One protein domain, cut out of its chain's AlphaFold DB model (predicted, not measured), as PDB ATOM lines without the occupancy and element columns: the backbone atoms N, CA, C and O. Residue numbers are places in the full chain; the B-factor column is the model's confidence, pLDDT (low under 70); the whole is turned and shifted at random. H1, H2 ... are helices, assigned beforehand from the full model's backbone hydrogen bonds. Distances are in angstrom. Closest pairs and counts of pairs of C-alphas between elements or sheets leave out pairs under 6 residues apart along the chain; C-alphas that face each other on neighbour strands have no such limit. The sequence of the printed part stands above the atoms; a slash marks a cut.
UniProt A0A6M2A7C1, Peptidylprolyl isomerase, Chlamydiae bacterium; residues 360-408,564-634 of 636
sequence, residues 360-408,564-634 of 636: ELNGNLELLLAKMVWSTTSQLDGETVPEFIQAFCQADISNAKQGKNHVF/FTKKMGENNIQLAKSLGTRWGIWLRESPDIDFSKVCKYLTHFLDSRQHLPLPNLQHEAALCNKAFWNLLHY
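AT A GLANCE: This is residues 360 to 408 and 564 to 634 of the 636 residues of the protein "Peptidylprolyl isomerase" of Chlamydiae bacterium (UniProt A0A6M2A7C1). Five helices pack mostly crossed: H1 lies between H4 and H5, and H2 lies between H4 and the long H3. The printed part has 120 residues with five named helices, H1 to H5 in chain order, and no named strand: all helix, compact, radius of gyration of the C-alphas 14.8 A, spans 51 by 31 by 22 A.

HOW THE PARTS SIT: H1, residues 365 to 379, touches H4, residues 595 to 608, at a steep tilt of 49 degrees; the closest C-alphas, of Glu 366 and Val 598, are 4.9 A apart. H5, residues 618 to 634, touches H1 with residues 620 to 627 alone, about perpendicular at 81 degrees; the closest C-alphas, of Leu 368 and Cys 624, are 6.5 A apart. H2, residues 385 to 393, touches H3, residues 564 to 588, at 35.4 degrees, only just steep; the closest C-alphas, of Phe 392 and Gly 580, are 4.2 A apart. H2 touches H4 at a shallow tilt of 17 degrees, opposite ways; the closest C-alphas, of Cys 393 and Cys 599, are 5.6 A apart. Every O i to N i+4 pair is within hydrogen-bond range in H2, H3 and H4, against 7 of 11 in H1 and 12 of 13 in H5.

IN THESE COORDINATES: H1, 23.5 A, begins at C-alpha 365 (-37.002, -3.060, 21.937); H2 is 12.4 A, H3 35.4 A, H4 20.0 A; H5, 25.0 A, ends at C-alpha 634 (-43.120, -12.397, 33.471).

THE WHOLE: Residues 409 to 563 are not printed; C-alphas 408 and 564 are 15.2 A apart across this cut. Of the links printed whole, none is long. In the printed part the model's pLDDT has a mean of 75.8 and is under 70, low confidence, at 43 printed residues, among them residues 397 to 408 and 610 to 634.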
ATOM      1  N   GLU A 360     -46.716  -7.313  19.671       52.84
ATOM      2  CA  GLU A 360     -45.994  -6.804  18.503       52.84
ATOM      3  C   GLU A 360     -45.511  -5.374  18.805       52.84
ATOM      4  O   GLU A 360     -46.264  -4.400  18.710       52.84
ATOM      5  N   LEU A 361     -44.255  -5.223  19.234       58.41
ATOM      6  CA  LEU A 361     -43.590  -3.918  19.288       58.41
ATOM      7  C   LEU A 361     -42.933  -3.646  17.931       58.41
ATOM      8  O   LEU A 361     -41.929  -4.262  17.589       58.41
ATOM      9  N   ASN A 362     -43.467  -2.691  17.169       54.91
ATOM     10  CA  ASN A 362     -42.809  -2.180  15.963       54.91
ATOM     11  C   ASN A 362     -41.617  -1.287  16.364       54.91
ATOM     12  O   ASN A 362     -41.747  -0.068  16.451       54.91
ATOM     13  N   GLY A 363     -40.459  -1.888  16.657       65.00
ATOM     14  CA  GLY A 363     -39.227  -1.174  17.008       65.00
ATOM     15  C   GLY A 363     -38.147  -2.076  17.613       65.00
ATOM     16  O   GLY A 363     -38.414  -3.207  18.005       65.00
ATOM     17  N   ASN A 364     -36.909  -1.576  17.698       82.69
ATOM     18  CA  ASN A 364     -35.809  -2.276  18.373       82.69
ATOM     19  C   ASN A 364     -35.959  -2.111  19.895       82.69
ATOM     20  O   ASN A 364     -35.457  -1.149  20.482       82.69
ATOM     21  N   LEU A 365     -36.719  -3.023  20.504       81.44
ATOM     22  CA  LEU A 365     -37.002  -3.060  21.937       81.44
ATOM     23  C   LEU A 365     -35.711  -3.029  22.772       81.44
ATOM     24  O   LEU A 365     -35.630  -2.310  23.763       81.44
ATOM     25  N   GLU A 366     -34.676  -3.751  22.352       88.00
ATOM     26  CA  GLU A 366     -33.420  -3.858  23.089       88.00
ATOM     27  C   GLU A 366     -32.657  -2.525  23.140       88.00
ATOM     28  O   GLU A 366     -32.085  -2.179  24.174       88.00
ATOM     29  N   LEU A 367     -32.696  -1.735  22.060       86.62
ATOM     30  CA  LEU A 367     -32.141  -0.379  22.044       86.62
ATOM     31  C   LEU A 367     -32.909   0.553  22.986       86.62
ATOM     32  O   LEU A 367     -32.307   1.372  23.683       86.62
ATOM     33  N   LEU A 368     -34.236   0.440  23.004       80.25
ATOM     34  CA  LEU A 368     -35.092   1.259  23.852       80.25
ATOM     35  C   LEU A 368     -34.845   0.966  25.340       80.25
ATOM     36  O   LEU A 368     -34.632   1.889  26.126       80.25
ATOM     37  N   LEU A 369     -34.769  -0.317  25.704       82.00
ATOM     38  CA  LEU A 369     -34.410  -0.758  27.050       82.00
ATOM     39  C   LEU A 369     -32.991  -0.329  27.435       82.00
ATOM     40  O   LEU A 369     -32.773   0.107  28.560       82.00
ATOM     41  N   ALA A 370     -32.031  -0.374  26.509       87.56
ATOM     42  CA  ALA A 370     -30.684   0.119  26.773       87.56
ATOM     43  C   ALA A 370     -30.664   1.633  27.037       87.56
ATOM     44  O   ALA A 370     -30.032   2.070  27.993       87.56
ATOM     45  N   LYS A 371     -31.379   2.450  26.247       82.00
ATOM     46  CA  LYS A 371     -31.521   3.895  26.522       82.00
ATOM     47  C   LYS A 371     -32.155   4.138  27.894       82.00
ATOM     48  O   LYS A 371     -31.740   5.045  28.616       82.00
ATOM     49  N   MET A 372     -33.136   3.311  28.254       76.81
ATOM     50  CA  MET A 372     -33.819   3.368  29.542       76.81
ATOM     51  C   MET A 372     -32.849   3.102  30.695       76.81
ATOM     52  O   MET A 372     -32.687   3.961  31.558       76.81
ATOM     53  N   VAL A 373     -32.125   1.982  30.656       82.69
ATOM     54  CA  VAL A 373     -31.094   1.630  31.646       82.69
ATOM     55  C   VAL A 373     -29.969   2.670  31.685       82.69
ATOM     56  O   VAL A 373     -29.488   3.031  32.751       82.69
ATOM     57  N   TRP A 374     -29.572   3.223  30.539       84.94
ATOM     58  CA  TRP A 374     -28.556   4.272  30.488       84.94
ATOM     59  C   TRP A 374     -29.002   5.549  31.200       84.94
ATOM     60  O   TRP A 374     -28.227   6.142  31.948       84.94
ATOM     61  N   SER A 375     -30.264   5.956  31.042       74.62
ATOM     62  CA  SER A 375     -30.794   7.161  31.693       74.62
ATOM     63  C   SER A 375     -30.692   7.120  33.223       74.62
ATOM     64  O   SER A 375     -30.527   8.160  33.869       74.62
ATOM     65  N   THR A 376     -30.719   5.921  33.811       71.56
ATOM     66  CA  THR A 376     -30.640   5.709  35.264       71.56
ATOM     67  C   THR A 376     -29.247   5.993  35.814       71.56
ATOM     68  O   THR A 376     -29.097   6.240  37.008       71.56
ATOM     69  N   THR A 377     -28.227   5.986  34.953       77.00
ATOM     70  CA  THR A 377     -26.832   6.245  35.330       77.00
ATOM     71  C   THR A 377     -26.560   7.719  35.628       77.00
ATOM     72  O   THR A 377     -25.568   8.029  36.273       77.00
ATOM     73  N   SER A 378     -27.462   8.629  35.242       70.81
ATOM     74  CA  SER A 378     -27.338  10.076  35.496       70.81
ATOM     75  C   SER A 378     -27.268  10.465  36.980       70.81
ATOM     76  O   SER A 378     -26.778  11.542  37.302       70.81
ATOM     77  N   GLN A 379     -27.754   9.598  37.871       63.62
ATOM     78  CA  GLN A 379     -27.736   9.781  39.329       63.62
ATOM     79  C   GLN A 379     -26.531   9.110  39.999       63.62
ATOM     80  O   GLN A 379     -26.333   9.236  41.207       63.62
ATOM     81  N   LEU A 380     -25.763   8.339  39.231       73.62
ATOM     82  CA  LEU A 380     -24.537   7.724  39.697       73.62
ATOM     83  C   LEU A 380     -23.387   8.706  39.499       73.62
ATOM     84  O   LEU A 380     -23.359   9.477  38.537       73.62
ATOM     85  N   ASP A 381     -22.392   8.630  40.376       73.06
ATOM     86  CA  ASP A 381     -21.118   9.279  40.099       73.06
ATOM     87  C   ASP A 381     -20.561   8.710  38.791       73.06
ATOM     88  O   ASP A 381     -20.552   7.489  38.607       73.06
ATOM     89  N   GLY A 382     -20.063   9.569  37.895       78.88
ATOM     90  CA  GLY A 382     -19.558   9.149  36.579       78.88
ATOM     91  C   GLY A 382     -18.513   8.025  36.647       78.88
ATOM     92  O   GLY A 382     -18.462   7.171  35.766       78.88
ATOM     93  N   GLU A 383     -17.738   7.974  37.733       83.00
ATOM     94  CA  GLU A 383     -16.745   6.927  38.023       83.00
ATOM     95  C   GLU A 383     -17.371   5.549  38.308       83.00
ATOM     96  O   GLU A 383     -16.729   4.525  38.101       83.00
ATOM     97  N   THR A 384     -18.625   5.505  38.760       86.88
ATOM     98  CA  THR A 384     -19.344   4.272  39.127       86.88
ATOM     99  C   THR A 384     -20.234   3.726  38.008       86.88
ATOM    100  O   THR A 384     -20.662   2.573  38.068       86.88
ATOM    101  N   VAL A 385     -20.475   4.509  36.949       89.31
ATOM    102  CA  VAL A 385     -21.255   4.080  35.773       89.31
ATOM    103  C   VAL A 385     -20.678   2.819  35.109       89.31
ATOM    104  O   VAL A 385     -21.457   1.896  34.860       89.31
ATOM    105  N   PRO A 386     -19.355   2.692  34.868       93.19
ATOM    106  CA  PRO A 386     -18.786   1.463  34.309       93.19
ATOM    107  C   PRO A 386     -19.082   0.226  35.167       93.19
ATOM    108  O   PRO A 386     -19.442  -0.824  34.640       93.19
ATOM    109  N   GLU A 387     -18.990   0.367  36.490       92.00
ATOM    110  CA  GLU A 387     -19.207  -0.718  37.453       92.00
ATOM    111  C   GLU A 387     -20.676  -1.158  37.486       92.00
ATOM    112  O   GLU A 387     -20.964  -2.353  37.559       92.00
ATOM    113  N   PHE A 388     -21.610  -0.207  37.365       91.19
ATOM    114  CA  PHE A 388     -23.032  -0.494  37.183       91.19
ATOM    115  C   PHE A 388     -23.284  -1.288  35.892       91.19
ATOM    116  O   PHE A 388     -23.926  -2.337  35.943       91.19
ATOM    117  N   ILE A 389     -22.758  -0.832  34.748       93.25
ATOM    118  CA  ILE A 389     -22.978  -1.481  33.441       93.25
ATOM    119  C   ILE A 389     -22.329  -2.867  33.396       93.25
ATOM    120  O   ILE A 389     -22.935  -3.824  32.916       93.25
ATOM    121  N   GLN A 390     -21.126  -3.018  33.948       93.50
ATOM    122  CA  GLN A 390     -20.481  -4.321  34.052       93.50
ATOM    123  C   GLN A 390     -21.313  -5.285  34.908       93.50
ATOM    124  O   GLN A 390     -21.586  -6.408  34.478       93.50
ATOM    125  N   ALA A 391     -21.740  -4.849  36.097       90.62
ATOM    126  CA  ALA A 391     -22.554  -5.663  36.996       90.62
ATOM    127  C   ALA A 391     -23.929  -5.997  36.406       90.62
ATOM    128  O   ALA A 391     -24.444  -7.083  36.661       90.62
ATOM    129  N   PHE A 392     -24.494  -5.096  35.599       92.06
ATOM    130  CA  PHE A 392     -25.688  -5.337  34.798       92.06
ATOM    131  C   PHE A 392     -25.459  -6.470  33.800       92.06
ATOM    132  O   PHE A 392     -26.135  -7.492  33.860       92.06
ATOM    133  N   CYS A 393     -24.453  -6.350  32.933       93.19
ATOM    134  CA  CYS A 393     -24.184  -7.343  31.896       93.19
ATOM    135  C   CYS A 393     -23.833  -8.725  32.479       93.19
ATOM    136  O   CYS A 393     -24.181  -9.755  31.901       93.19
ATOM    137  N   GLN A 394     -23.177  -8.755  33.642       91.31
ATOM    138  CA  GLN A 394     -22.731  -9.974  34.332       91.31
ATOM    139  C   GLN A 394     -23.730 -10.503  35.375       91.31
ATOM    140  O   GLN A 394     -23.452 -11.513  36.016       91.31
ATOM    141  N   ALA A 395     -24.885  -9.860  35.540       82.81
ATOM    142  CA  ALA A 395     -25.807 -10.094  36.648       82.81
ATOM    143  C   ALA A 395     -26.239 -11.562  36.808       82.81
ATOM    144  O   ALA A 395     -26.815 -12.133  35.897       82.81
ATOM    145  N   ASP A 396     -26.007 -12.180  37.962       78.06
ATOM    146  CA  ASP A 396     -26.425 -13.558  38.251       78.06
ATOM    147  C   ASP A 396     -27.164 -13.593  39.594       78.06
ATOM    148  O   ASP A 396     -26.742 -12.944  40.555       78.06
ATOM    149  N   ILE A 397     -28.251 -14.365  39.653       66.69
ATOM    150  CA  ILE A 397     -29.076 -14.611  40.842       66.69
ATOM    151  C   ILE A 397     -28.203 -15.088  42.008       66.69
ATOM    152  O   ILE A 397     -28.392 -14.652  43.143       66.69
ATOM    153  N   SER A 398     -27.194 -15.922  41.729       62.66
ATOM    154  CA  SER A 398     -26.268 -16.442  42.745       62.66
ATOM    155  C   SER A 398     -25.429 -15.348  43.436       62.66
ATOM    156  O   SER A 398     -24.980 -15.528  44.571       62.66
ATOM    157  N   ASN A 399     -25.270 -14.186  42.789       57.75
ATOM    158  CA  ASN A 399     -24.433 -13.071  43.232       57.75
ATOM    159  C   ASN A 399     -25.228 -11.897  43.829       57.75
ATOM    160  O   ASN A 399     -24.625 -10.902  44.244       57.75
ATOM    161  N   ALA A 400     -26.559 -11.993  43.914       56.81
ATOM    162  CA  ALA A 400     -27.428 -10.941  44.438       56.81
ATOM    163  C   ALA A 400     -27.327 -10.811  45.973       56.81
ATOM    164  O   ALA A 400     -28.256 -11.117  46.719       56.81
ATOM    165  N   LYS A 401     -26.186 -10.341  46.484       55.66
ATOM    166  CA  LYS A 401     -26.073  -9.935  47.889       55.66
ATOM    167  C   LYS A 401     -26.691  -8.550  48.065       55.66
ATOM    168  O   LYS A 401     -26.330  -7.599  47.374       55.66
ATOM    169  N   GLN A 402     -27.604  -8.423  49.027       52.47
ATOM    170  CA  GLN A 402     -28.044  -7.115  49.507       52.47
ATOM    171  C   GLN A 402     -26.869  -6.439  50.221       52.47
ATOM    172  O   GLN A 402     -26.409  -6.915  51.261       52.47
ATOM    173  N   GLY A 403     -26.371  -5.336  49.661       49.97
ATOM    174  CA  GLY A 403     -25.452  -4.457  50.377       49.97
ATOM    175  C   GLY A 403     -26.164  -3.880  51.600       49.97
ATOM    176  O   GLY A 403     -27.206  -3.247  51.453       49.97
ATOM    177  N   LYS A 404     -25.631  -4.137  52.800       45.72
ATOM    178  CA  LYS A 404     -26.226  -3.705  54.077       45.72
ATOM    179  C   LYS A 404     -25.949  -2.238  54.431       45.72
ATOM    180  O   LYS A 404     -26.613  -1.711  55.314       45.72
ATOM    181  N   ASN A 405     -25.033  -1.570  53.728       47.88
ATOM    182  CA  ASN A 405     -24.621  -0.205  54.052       47.88
ATOM    183  C   ASN A 405     -25.082   0.755  52.955       47.88
ATOM    184  O   ASN A 405     -24.557   0.762  51.842       47.88
ATOM    185  N   HIS A 406     -26.107   1.544  53.266       55.19
ATOM    186  CA  HIS A 406     -26.666   2.539  52.362       55.19
ATOM    187  C   HIS A 406     -25.905   3.857  52.513       55.19
ATOM    188  O   HIS A 406     -26.296   4.720  53.291       55.19
ATOM    189  N   VAL A 407     -24.818   4.029  51.761       57.12
ATOM    190  CA  VAL A 407     -24.237   5.362  51.574       57.12
ATOM    191  C   VAL A 407     -25.090   6.091  50.539       57.12
ATOM    192  O   VAL A 407     -25.236   5.619  49.412       57.12
ATOM    193  N   PHE A 408     -25.688   7.223  50.911       62.88
ATOM    194  CA  PHE A 408     -26.387   8.065  49.941       62.88
ATOM    195  C   PHE A 408     -25.357   8.642  48.956       62.88
ATOM    196  O   PHE A 408     -24.321   9.114  49.431       62.88
ATOM    197  N   PHE A 564     -10.817   5.965  54.967       82.81
ATOM    198  CA  PHE A 564     -12.235   6.304  55.087       82.81
ATOM    199  C   PHE A 564     -12.833   6.700  53.733       82.81
ATOM    200  O   PHE A 564     -13.879   6.185  53.328       82.81
ATOM    201  N   THR A 565     -12.128   7.548  52.983       83.56
ATOM    202  CA  THR A 565     -12.534   7.965  51.631       83.56
ATOM    203  C   THR A 565     -12.648   6.769  50.692       83.56
ATOM    204  O   THR A 565     -13.635   6.634  49.965       83.56
ATOM    205  N   LYS A 566     -11.670   5.861  50.742       86.50
ATOM    206  CA  LYS A 566     -11.662   4.623  49.967       86.50
ATOM    207  C   LYS A 566     -12.825   3.718  50.361       86.50
ATOM    208  O   LYS A 566     -13.528   3.262  49.470       86.50
ATOM    209  N   LYS A 567     -13.096   3.526  51.659       85.38
ATOM    210  CA  LYS A 567     -14.253   2.753  52.151       85.38
ATOM    211  C   LYS A 567     -15.578   3.335  51.641       85.38
ATOM    212  O   LYS A 567     -16.441   2.593  51.179       85.38
ATOM    213  N   MET A 568     -15.742   4.659  51.674       80.06
ATOM    214  CA  MET A 568     -16.931   5.341  51.144       80.06
ATOM    215  C   MET A 568     -17.059   5.188  49.623       80.06
ATOM    216  O   MET A 568     -18.150   4.909  49.123       80.06
ATOM    217  N   GLY A 569     -15.950   5.312  48.889       83.19
ATOM    218  CA  GLY A 569     -15.895   5.059  47.450       83.19
ATOM    219  C   GLY A 569     -16.240   3.610  47.098       83.19
ATOM    220  O   GLY A 569     -17.074   3.370  46.228       83.19
ATOM    221  N   GLU A 570     -15.677   2.641  47.821       85.69
ATOM    222  CA  GLU A 570     -15.995   1.217  47.692       85.69
ATOM    223  C   GLU A 570     -17.480   0.955  47.957       85.69
ATOM    224  O   GLU A 570     -18.119   0.268  47.166       85.69
ATOM    225  N   ASN A 571     -18.067   1.549  49.001       81.25
ATOM    226  CA  ASN A 571     -19.502   1.437  49.274       81.25
ATOM    227  C   ASN A 571     -20.358   2.002  48.130       81.25
ATOM    228  O   ASN A 571     -21.357   1.387  47.757       81.25
ATOM    229  N   ASN A 572     -19.961   3.134  47.538       79.38
ATOM    230  CA  ASN A 572     -20.666   3.726  46.398       79.38
ATOM    231  C   ASN A 572     -20.575   2.830  45.146       79.38
ATOM    232  O   ASN A 572     -21.575   2.572  44.477       79.38
ATOM    233  N   ILE A 573     -19.396   2.253  44.884       85.50
ATOM    234  CA  ILE A 573     -19.192   1.236  43.840       85.50
ATOM    235  C   ILE A 573     -20.074   0.010  44.104       85.50
ATOM    236  O   ILE A 573     -20.733  -0.479  43.189       85.50
ATOM    237  N   GLN A 574     -20.121  -0.500  45.338       83.31
ATOM    238  CA  GLN A 574     -20.959  -1.654  45.688       83.31
ATOM    239  C   GLN A 574     -22.452  -1.353  45.527       83.31
ATOM    240  O   GLN A 574     -23.202  -2.221  45.079       83.31
ATOM    241  N   LEU A 575     -22.893  -0.130  45.831       78.50
ATOM    242  CA  LEU A 575     -24.259   0.317  45.566       78.50
ATOM    243  C   LEU A 575     -24.559   0.302  44.062       78.50
ATOM    244  O   LEU A 575     -25.565  -0.284  43.653       78.50
ATOM    245  N   ALA A 576     -23.677   0.882  43.244       83.06
ATOM    246  CA  ALA A 576     -23.797   0.877  41.788       83.06
ATOM    247  C   ALA A 576     -23.833  -0.555  41.225       83.06
ATOM    248  O   ALA A 576     -24.713  -0.882  40.433       83.06
ATOM    249  N   LYS A 577     -22.962  -1.452  41.709       86.12
ATOM    250  CA  LYS A 577     -22.978  -2.880  41.351       86.12
ATOM    251  C   LYS A 577     -24.283  -3.556  41.739       86.12
ATOM    252  O   LYS A 577     -24.890  -4.222  40.913       86.12
ATOM    253  N   SER A 578     -24.750  -3.359  42.971       80.12
ATOM    254  CA  SER A 578     -26.001  -3.948  43.461       80.12
ATOM    255  C   SER A 578     -27.219  -3.460  42.672       80.12
ATOM    256  O   SER A 578     -28.146  -4.229  42.411       80.12
ATOM    257  N   LEU A 579     -27.232  -2.186  42.267       77.94
ATOM    258  CA  LEU A 579     -28.239  -1.648  41.355       77.94
ATOM    259  C   LEU A 579     -28.130  -2.314  39.978       77.94
ATOM    260  O   LEU A 579     -29.121  -2.871  39.512       77.94
ATOM    261  N   GLY A 580     -26.937  -2.336  39.380       85.19
ATOM    262  CA  GLY A 580     -26.685  -2.953  38.076       85.19
ATOM    263  C   GLY A 580     -27.092  -4.424  38.042       85.19
ATOM    264  O   GLY A 580     -27.852  -4.827  37.170       85.19
ATOM    265  N   THR A 581     -26.691  -5.216  39.037       84.19
ATOM    266  CA  THR A 581     -27.057  -6.633  39.157       84.19
ATOM    267  C   THR A 581     -28.564  -6.838  39.268       84.19
ATOM    268  O   THR A 581     -29.101  -7.708  38.590       84.19
ATOM    269  N   ARG A 582     -29.280  -6.034  40.067       78.25
ATOM    270  CA  ARG A 582     -30.749  -6.135  40.148       78.25
ATOM    271  C   ARG A 582     -31.406  -5.861  38.797       78.25
ATOM    272  O   ARG A 582     -32.293  -6.605  38.390       78.25
ATOM    273  N   TRP A 583     -30.928  -4.836  38.100       79.94
ATOM    274  CA  TRP A 583     -31.378  -4.487  36.756       79.94
ATOM    275  C   TRP A 583     -31.098  -5.591  35.736       79.94
ATOM    276  O   TRP A 583     -31.967  -5.937  34.937       79.94
ATOM    277  N   GLY A 584     -29.896  -6.160  35.784       86.88
ATOM    278  CA  GLY A 584     -29.467  -7.200  34.863       86.88
ATOM    279  C   GLY A 584     -30.210  -8.516  35.072       86.88
ATOM    280  O   GLY A 584     -30.629  -9.109  34.087       86.88
ATOM    281  N   ILE A 585     -30.433  -8.951  36.322       82.38
ATOM    282  CA  ILE A 585     -31.245 -10.147  36.626       82.38
ATOM    283  C   ILE A 585     -32.654  -9.956  36.067       82.38
ATOM    284  O   ILE A 585     -33.121 -10.784  35.292       82.38
ATOM    285  N   TRP A 586     -33.286  -8.829  36.396       78.38
ATOM    286  CA  TRP A 586     -34.663  -8.551  35.999       78.38
ATOM    287  C   TRP A 586     -34.858  -8.571  34.470       78.38
ATOM    288  O   TRP A 586     -35.761  -9.237  33.966       78.38
ATOM    289  N   LEU A 587     -33.973  -7.914  33.708       82.19
ATOM    290  CA  LEU A 587     -34.051  -7.925  32.241       82.19
ATOM    291  C   LEU A 587     -33.616  -9.255  31.615       82.19
ATOM    292  O   LEU A 587     -34.104  -9.602  30.543       82.19
ATOM    293  N   ARG A 588     -32.713 -10.004  32.253       84.50
ATOM    294  CA  ARG A 588     -32.266 -11.315  31.763       84.50
ATOM    295  C   ARG A 588     -33.341 -12.388  31.905       84.50
ATOM    296  O   ARG A 588     -33.433 -13.254  31.044       84.50
ATOM    297  N   GLU A 589     -34.111 -12.355  32.988       79.25
ATOM    298  CA  GLU A 589     -35.191 -13.317  33.254       79.25
ATOM    299  C   GLU A 589     -36.444 -13.060  32.418       79.25
ATOM    300  O   GLU A 589     -37.349 -13.890  32.373       79.25
ATOM    301  N   SER A 590     -36.500 -11.920  31.735       73.69
ATOM    302  CA  SER A 590     -37.643 -11.567  30.921       73.69
ATOM    303  C   SER A 590     -37.653 -12.347  29.598       73.69
ATOM    304  O   SER A 590     -36.723 -12.200  28.797       73.69
ATOM    305  N   PRO A 591     -38.703 -13.138  29.316       66.75
ATOM    306  CA  PRO A 591     -38.881 -13.747  28.010       66.75
ATOM    307  C   PRO A 591     -39.096 -12.636  26.974       66.75
ATOM    308  O   PRO A 591     -39.569 -11.547  27.293       66.75
ATOM    309  N   ASP A 592     -38.691 -12.901  25.736       74.94
ATOM    310  CA  ASP A 592     -38.772 -11.974  24.598       74.94
ATOM    311  C   ASP A 592     -37.720 -10.844  24.559       74.94
ATOM    312  O   ASP A 592     -37.684 -10.080  23.593       74.94
ATOM    313  N   ILE A 593     -36.799 -10.761  25.532       81.62
ATOM    314  CA  ILE A 593     -35.634  -9.861  25.455       81.62
ATOM    315  C   ILE A 593     -34.375 -10.613  25.026       81.62
ATOM    316  O   ILE A 593     -33.891 -11.509  25.718       81.62
ATOM    317  N   ASP A 594     -33.723 -10.138  23.961       89.12
ATOM    318  CA  ASP A 594     -32.313 -10.452  23.720       89.12
ATOM    319  C   ASP A 594     -31.415  -9.618  24.652       89.12
ATOM    320  O   ASP A 594     -30.929  -8.531  24.315       89.12
ATOM    321  N   PHE A 595     -31.195 -10.135  25.864       90.19
ATOM    322  CA  PHE A 595     -30.394  -9.468  26.892       90.19
ATOM    323  C   PHE A 595     -28.973  -9.139  26.395       90.19
ATOM    324  O   PHE A 595     -28.407  -8.105  26.747       90.19
ATOM    325  N   SER A 596     -28.410  -9.965  25.502       93.56
ATOM    326  CA  SER A 596     -27.087  -9.736  24.909       93.56
ATOM    327  C   SER A 596     -27.053  -8.470  24.052       93.56
ATOM    328  O   SER A 596     -26.079  -7.714  24.106       93.56
ATOM    329  N   LYS A 597     -28.116  -8.180  23.289       94.12
ATOM    330  CA  LYS A 597     -28.218  -6.920  22.535       94.12
ATOM    331  C   LYS A 597     -28.339  -5.704  23.448       94.12
ATOM    332  O   LYS A 597     -27.670  -4.708  23.178       94.12
ATOM    333  N   VAL A 598     -29.122  -5.786  24.528       92.06
ATOM    334  CA  VAL A 598     -29.224  -4.694  25.517       92.06
ATOM    335  C   VAL A 598     -27.838  -4.373  26.085       92.06
ATOM    336  O   VAL A 598     -27.408  -3.220  26.056       92.06
ATOM    337  N   CYS A 599     -27.092  -5.401  26.504       94.81
ATOM    338  CA  CYS A 599     -25.715  -5.270  26.980       94.81
ATOM    339  C   CYS A 599     -24.794  -4.620  25.936       94.81
ATOM    340  O   CYS A 599     -24.040  -3.711  26.270       94.81
ATOM    341  N   LYS A 600     -24.878  -5.028  24.660       94.88
ATOM    342  CA  LYS A 600     -24.082  -4.428  23.572       94.88
ATOM    343  C   LYS A 600     -24.363  -2.936  23.402       94.88
ATOM    344  O   LYS A 600     -23.419  -2.168  23.227       94.88
ATOM    345  N   TYR A 601     -25.628  -2.521  23.460       94.19
ATOM    346  CA  TYR A 601     -25.986  -1.104  23.386       94.19
ATOM    347  C   TYR A 601     -25.447  -0.316  24.580       94.19
ATOM    348  O   TYR A 601     -24.853   0.739  24.391       94.19
ATOM    349  N   LEU A 602     -25.584  -0.852  25.794       92.31
ATOM    350  CA  LEU A 602     -25.072  -0.211  27.004       92.31
ATOM    351  C   LEU A 602     -23.548  -0.057  27.001       92.31
ATOM    352  O   LEU A 602     -23.046   1.021  27.315       92.31
ATOM    353  N   THR A 603     -22.812  -1.091  26.591       93.56
ATOM    354  CA  THR A 603     -21.354  -1.005  26.423       93.56
ATOM    355  C   THR A 603     -20.987   0.026  25.358       93.56
ATOM    356  O   THR A 603     -20.092   0.835  25.571       93.56
ATOM    357  N   HIS A 604     -21.722   0.079  24.242       92.44
ATOM    358  CA  HIS A 604     -21.495   1.097  23.217       92.44
ATOM    359  C   HIS A 604     -21.721   2.526  23.739       92.44
ATOM    360  O   HIS A 604     -20.952   3.432  23.413       92.44
ATOM    361  N   PHE A 605     -22.748   2.750  24.564       90.75
ATOM    362  CA  PHE A 605     -22.994   4.056  25.189       90.75
ATOM    363  C   PHE A 605     -21.868   4.442  26.152       90.75
ATOM    364  O   PHE A 605     -21.413   5.587  26.132       90.75
ATOM    365  N   LEU A 606     -21.365   3.468  26.919       90.31
ATOM    366  CA  LEU A 606     -20.221   3.641  27.808       90.31
ATOM    367  C   LEU A 606     -18.948   4.030  27.046       90.31
ATOM    368  O   LEU A 606     -18.314   5.029  27.385       90.31
ATOM    369  N   ASP A 607     -18.616   3.291  25.986       88.81
ATOM    370  CA  ASP A 607     -17.401   3.498  25.191       88.81
ATOM    371  C   ASP A 607     -17.431   4.818  24.410       88.81
ATOM    372  O   ASP A 607     -16.420   5.509  24.280       88.81
ATOM    373  N   SER A 608     -18.604   5.192  23.896       85.06
ATOM    374  CA  SER A 608     -18.775   6.403  23.090       85.06
ATOM    375  C   SER A 608     -18.897   7.686  23.918       85.06
ATOM    376  O   SER A 608     -18.889   8.774  23.340       85.06
ATOM    377  N   ARG A 609     -19.030   7.579  25.254       73.56
ATOM    378  CA  ARG A 609     -19.377   8.684  26.174       73.56
ATOM    379  C   ARG A 609     -20.533   9.550  25.657       73.56
ATOM    380  O   ARG A 609     -20.584  10.752  25.925       73.56
ATOM    381  N   GLN A 610     -21.444   8.971  24.876       67.00
ATOM    382  CA  GLN A 610     -22.535   9.734  24.293       67.00
ATOM    383  C   GLN A 610     -23.480  10.191  25.402       67.00
ATOM    384  O   GLN A 610     -24.127   9.388  26.078       67.00
ATOM    385  N   HIS A 611     -23.616  11.508  25.542       63.00
ATOM    386  CA  HIS A 611     -24.794  12.091  26.165       63.00
ATOM    387  C   HIS A 611     -25.973  11.849  25.225       63.00
ATOM    388  O   HIS A 611     -26.273  12.661  24.350       63.00
ATOM    389  N   LEU A 612     -26.605  10.687  25.358       60.97
ATOM    390  CA  LEU A 612     -27.862  10.435  24.680       60.97
ATOM    391  C   LEU A 612     -28.921  11.345  25.305       60.97
ATOM    392  O   LEU A 612     -29.033  11.376  26.536       60.97
ATOM    393  N   PRO A 613     -29.700  12.084  24.500       55.50
ATOM    394  CA  PRO A 613     -30.879  12.740  25.032       55.50
ATOM    395  C   PRO A 613     -31.766  11.670  25.677       55.50
ATOM    396  O   PRO A 613     -31.931  10.577  25.124       55.50
ATOM    397  N   LEU A 614     -32.325  11.981  26.851       55.88
ATOM    398  CA  LEU A 614     -33.429  11.205  27.423       55.88
ATOM    399  C   LEU A 614     -34.473  10.964  26.320       55.88
ATOM    400  O   LEU A 614     -34.629  11.858  25.485       55.88
ATOM    401  N   PRO A 615     -35.162   9.809  26.276       56.16
ATOM    402  CA  PRO A 615     -36.234   9.573  25.308       56.16
ATOM    403  C   PRO A 615     -37.265  10.707  25.349       56.16
ATOM    404  O   PRO A 615     -38.148  10.746  26.195       56.16
ATOM    405  N   ASN A 616     -37.099  11.697  24.475       51.56
ATOM    406  CA  ASN A 616     -37.778  12.992  24.582       51.56
ATOM    407  C   ASN A 616     -39.087  13.008  23.778       51.56
ATOM    408  O   ASN A 616     -39.763  14.026  23.659       51.56
ATOM    409  N   LEU A 617     -39.436  11.873  23.174       59.59
ATOM    410  CA  LEU A 617     -40.676  11.672  22.449       59.59
ATOM    411  C   LEU A 617     -41.618  10.914  23.380       59.59
ATOM    412  O   LEU A 617     -41.333   9.774  23.737       59.59
ATOM    413  N   GLN A 618     -42.763  11.515  23.716       60.12
ATOM    414  CA  GLN A 618     -43.864  10.861  24.445       60.12
ATOM    415  C   GLN A 618     -44.157   9.441  23.918       60.12
ATOM    416  O   GLN A 618     -44.530   8.550  24.675       60.12
ATOM    417  N   HIS A 619     -43.925   9.211  22.621       64.88
ATOM    418  CA  HIS A 619     -44.014   7.903  21.986       64.88
ATOM    419  C   HIS A 619     -42.947   6.891  22.452       64.88
ATOM    420  O   HIS A 619     -43.303   5.764  22.785       64.88
ATOM    421  N   GLU A 620     -41.660   7.264  22.520       65.38
ATOM    422  CA  GLU A 620     -40.602   6.376  23.038       65.38
ATOM    423  C   GLU A 620     -40.837   6.061  24.523       65.38
ATOM    424  O   GLU A 620     -40.715   4.908  24.923       65.38
ATOM    425  N   ALA A 621     -41.256   7.048  25.323       61.97
ATOM    426  CA  ALA A 621     -41.607   6.840  26.729       61.97
ATOM    427  C   ALA A 621     -42.804   5.885  26.893       61.97
ATOM    428  O   ALA A 621     -42.766   4.980  27.727       61.97
ATOM    429  N   ALA A 622     -43.847   6.024  26.069       64.38
ATOM    430  CA  ALA A 622     -44.983   5.102  26.057       64.38
ATOM    431  C   ALA A 622     -44.573   3.674  25.659       64.38
ATOM    432  O   ALA A 622     -45.036   2.713  26.271       64.38
ATOM    433  N   LEU A 623     -43.673   3.519  24.681       66.06
ATOM    434  CA  LEU A 623     -43.134   2.213  24.298       66.06
ATOM    435  C   LEU A 623     -42.249   1.612  25.400       66.06
ATOM    436  O   LEU A 623     -42.388   0.422  25.672       66.06
ATOM    437  N   CYS A 624     -41.409   2.411  26.074       64.38
ATOM    438  CA  CYS A 624     -40.628   1.980  27.241       64.38
ATOM    439  C   CYS A 624     -41.558   1.466  28.337       64.38
ATOM    440  O   CYS A 624     -41.363   0.372  28.849       64.38
ATOM    441  N   ASN A 625     -42.588   2.249  28.662       64.50
ATOM    442  CA  ASN A 625     -43.585   1.916  29.670       64.50
ATOM    443  C   ASN A 625     -44.318   0.618  29.330       64.50
ATOM    444  O   ASN A 625     -44.455  -0.249  30.187       64.50
ATOM    445  N   LYS A 626     -44.755   0.466  28.077       66.69
ATOM    446  CA  LYS A 626     -45.462  -0.729  27.611       66.69
ATOM    447  C   LYS A 626     -44.557  -1.961  27.631       66.69
ATOM    448  O   LYS A 626     -44.961  -3.005  28.125       66.69
ATOM    449  N   ALA A 627     -43.329  -1.826  27.129       66.75
ATOM    450  CA  ALA A 627     -42.317  -2.869  27.203       66.75
ATOM    451  C   ALA A 627     -42.079  -3.282  28.656       66.75
ATOM    452  O   ALA A 627     -42.259  -4.442  28.991       66.75
ATOM    453  N   PHE A 628     -41.778  -2.323  29.530       68.69
ATOM    454  CA  PHE A 628     -41.564  -2.542  30.956       68.69
ATOM    455  C   PHE A 628     -42.752  -3.243  31.626       68.69
ATOM    456  O   PHE A 628     -42.547  -4.158  32.427       68.69
ATOM    457  N   TRP A 629     -43.986  -2.893  31.246       66.94
ATOM    458  CA  TRP A 629     -45.172  -3.549  31.784       66.94
ATOM    459  C   TRP A 629     -45.223  -5.042  31.426       66.94
ATOM    460  O   TRP A 629     -45.485  -5.911  32.256       66.94
ATOM    461  N   ASN A 630     -44.885  -5.373  30.189       64.62
ATOM    462  CA  ASN A 630     -44.824  -6.771  29.780       64.62
ATOM    463  C   ASN A 630     -43.685  -7.517  30.475       64.62
ATOM    464  O   ASN A 630     -43.825  -8.683  30.801       64.62
ATOM    465  N   LEU A 631     -42.572  -6.859  30.773       64.56
ATOM    466  CA  LEU A 631     -41.450  -7.493  31.470       64.56
ATOM    467  C   LEU A 631     -41.786  -7.800  32.931       64.56
ATOM    468  O   LEU A 631     -41.493  -8.883  33.439       64.56
ATOM    469  N   LEU A 632     -42.503  -6.888  33.590       64.06
ATOM    470  CA  LEU A 632     -43.113  -7.165  34.889       64.06
ATOM    471  C   LEU A 632     -44.210  -8.238  34.815       64.06
ATOM    472  O   LEU A 632     -44.504  -8.861  35.833       64.06
ATOM    473  N   HIS A 633     -44.782  -8.502  33.633       59.19
ATOM    474  CA  HIS A 633     -45.734  -9.597  33.446       59.19
ATOM    475  C   HIS A 633     -45.099 -10.970  33.703       59.19
ATOM    476  O   HIS A 633     -45.778 -11.888  34.154       59.19
ATOM    477  N   TYR A 634     -43.801 -11.108  33.450       54.91
ATOM    478  CA  TYR A 634     -43.120 -12.397  33.471       54.91
ATOM    479  C   TYR A 634     -42.303 -12.674  34.739       54.91
ATOM    480  O   TYR A 634     -41.809 -13.784  34.908       54.91
TER     481      TYR A 634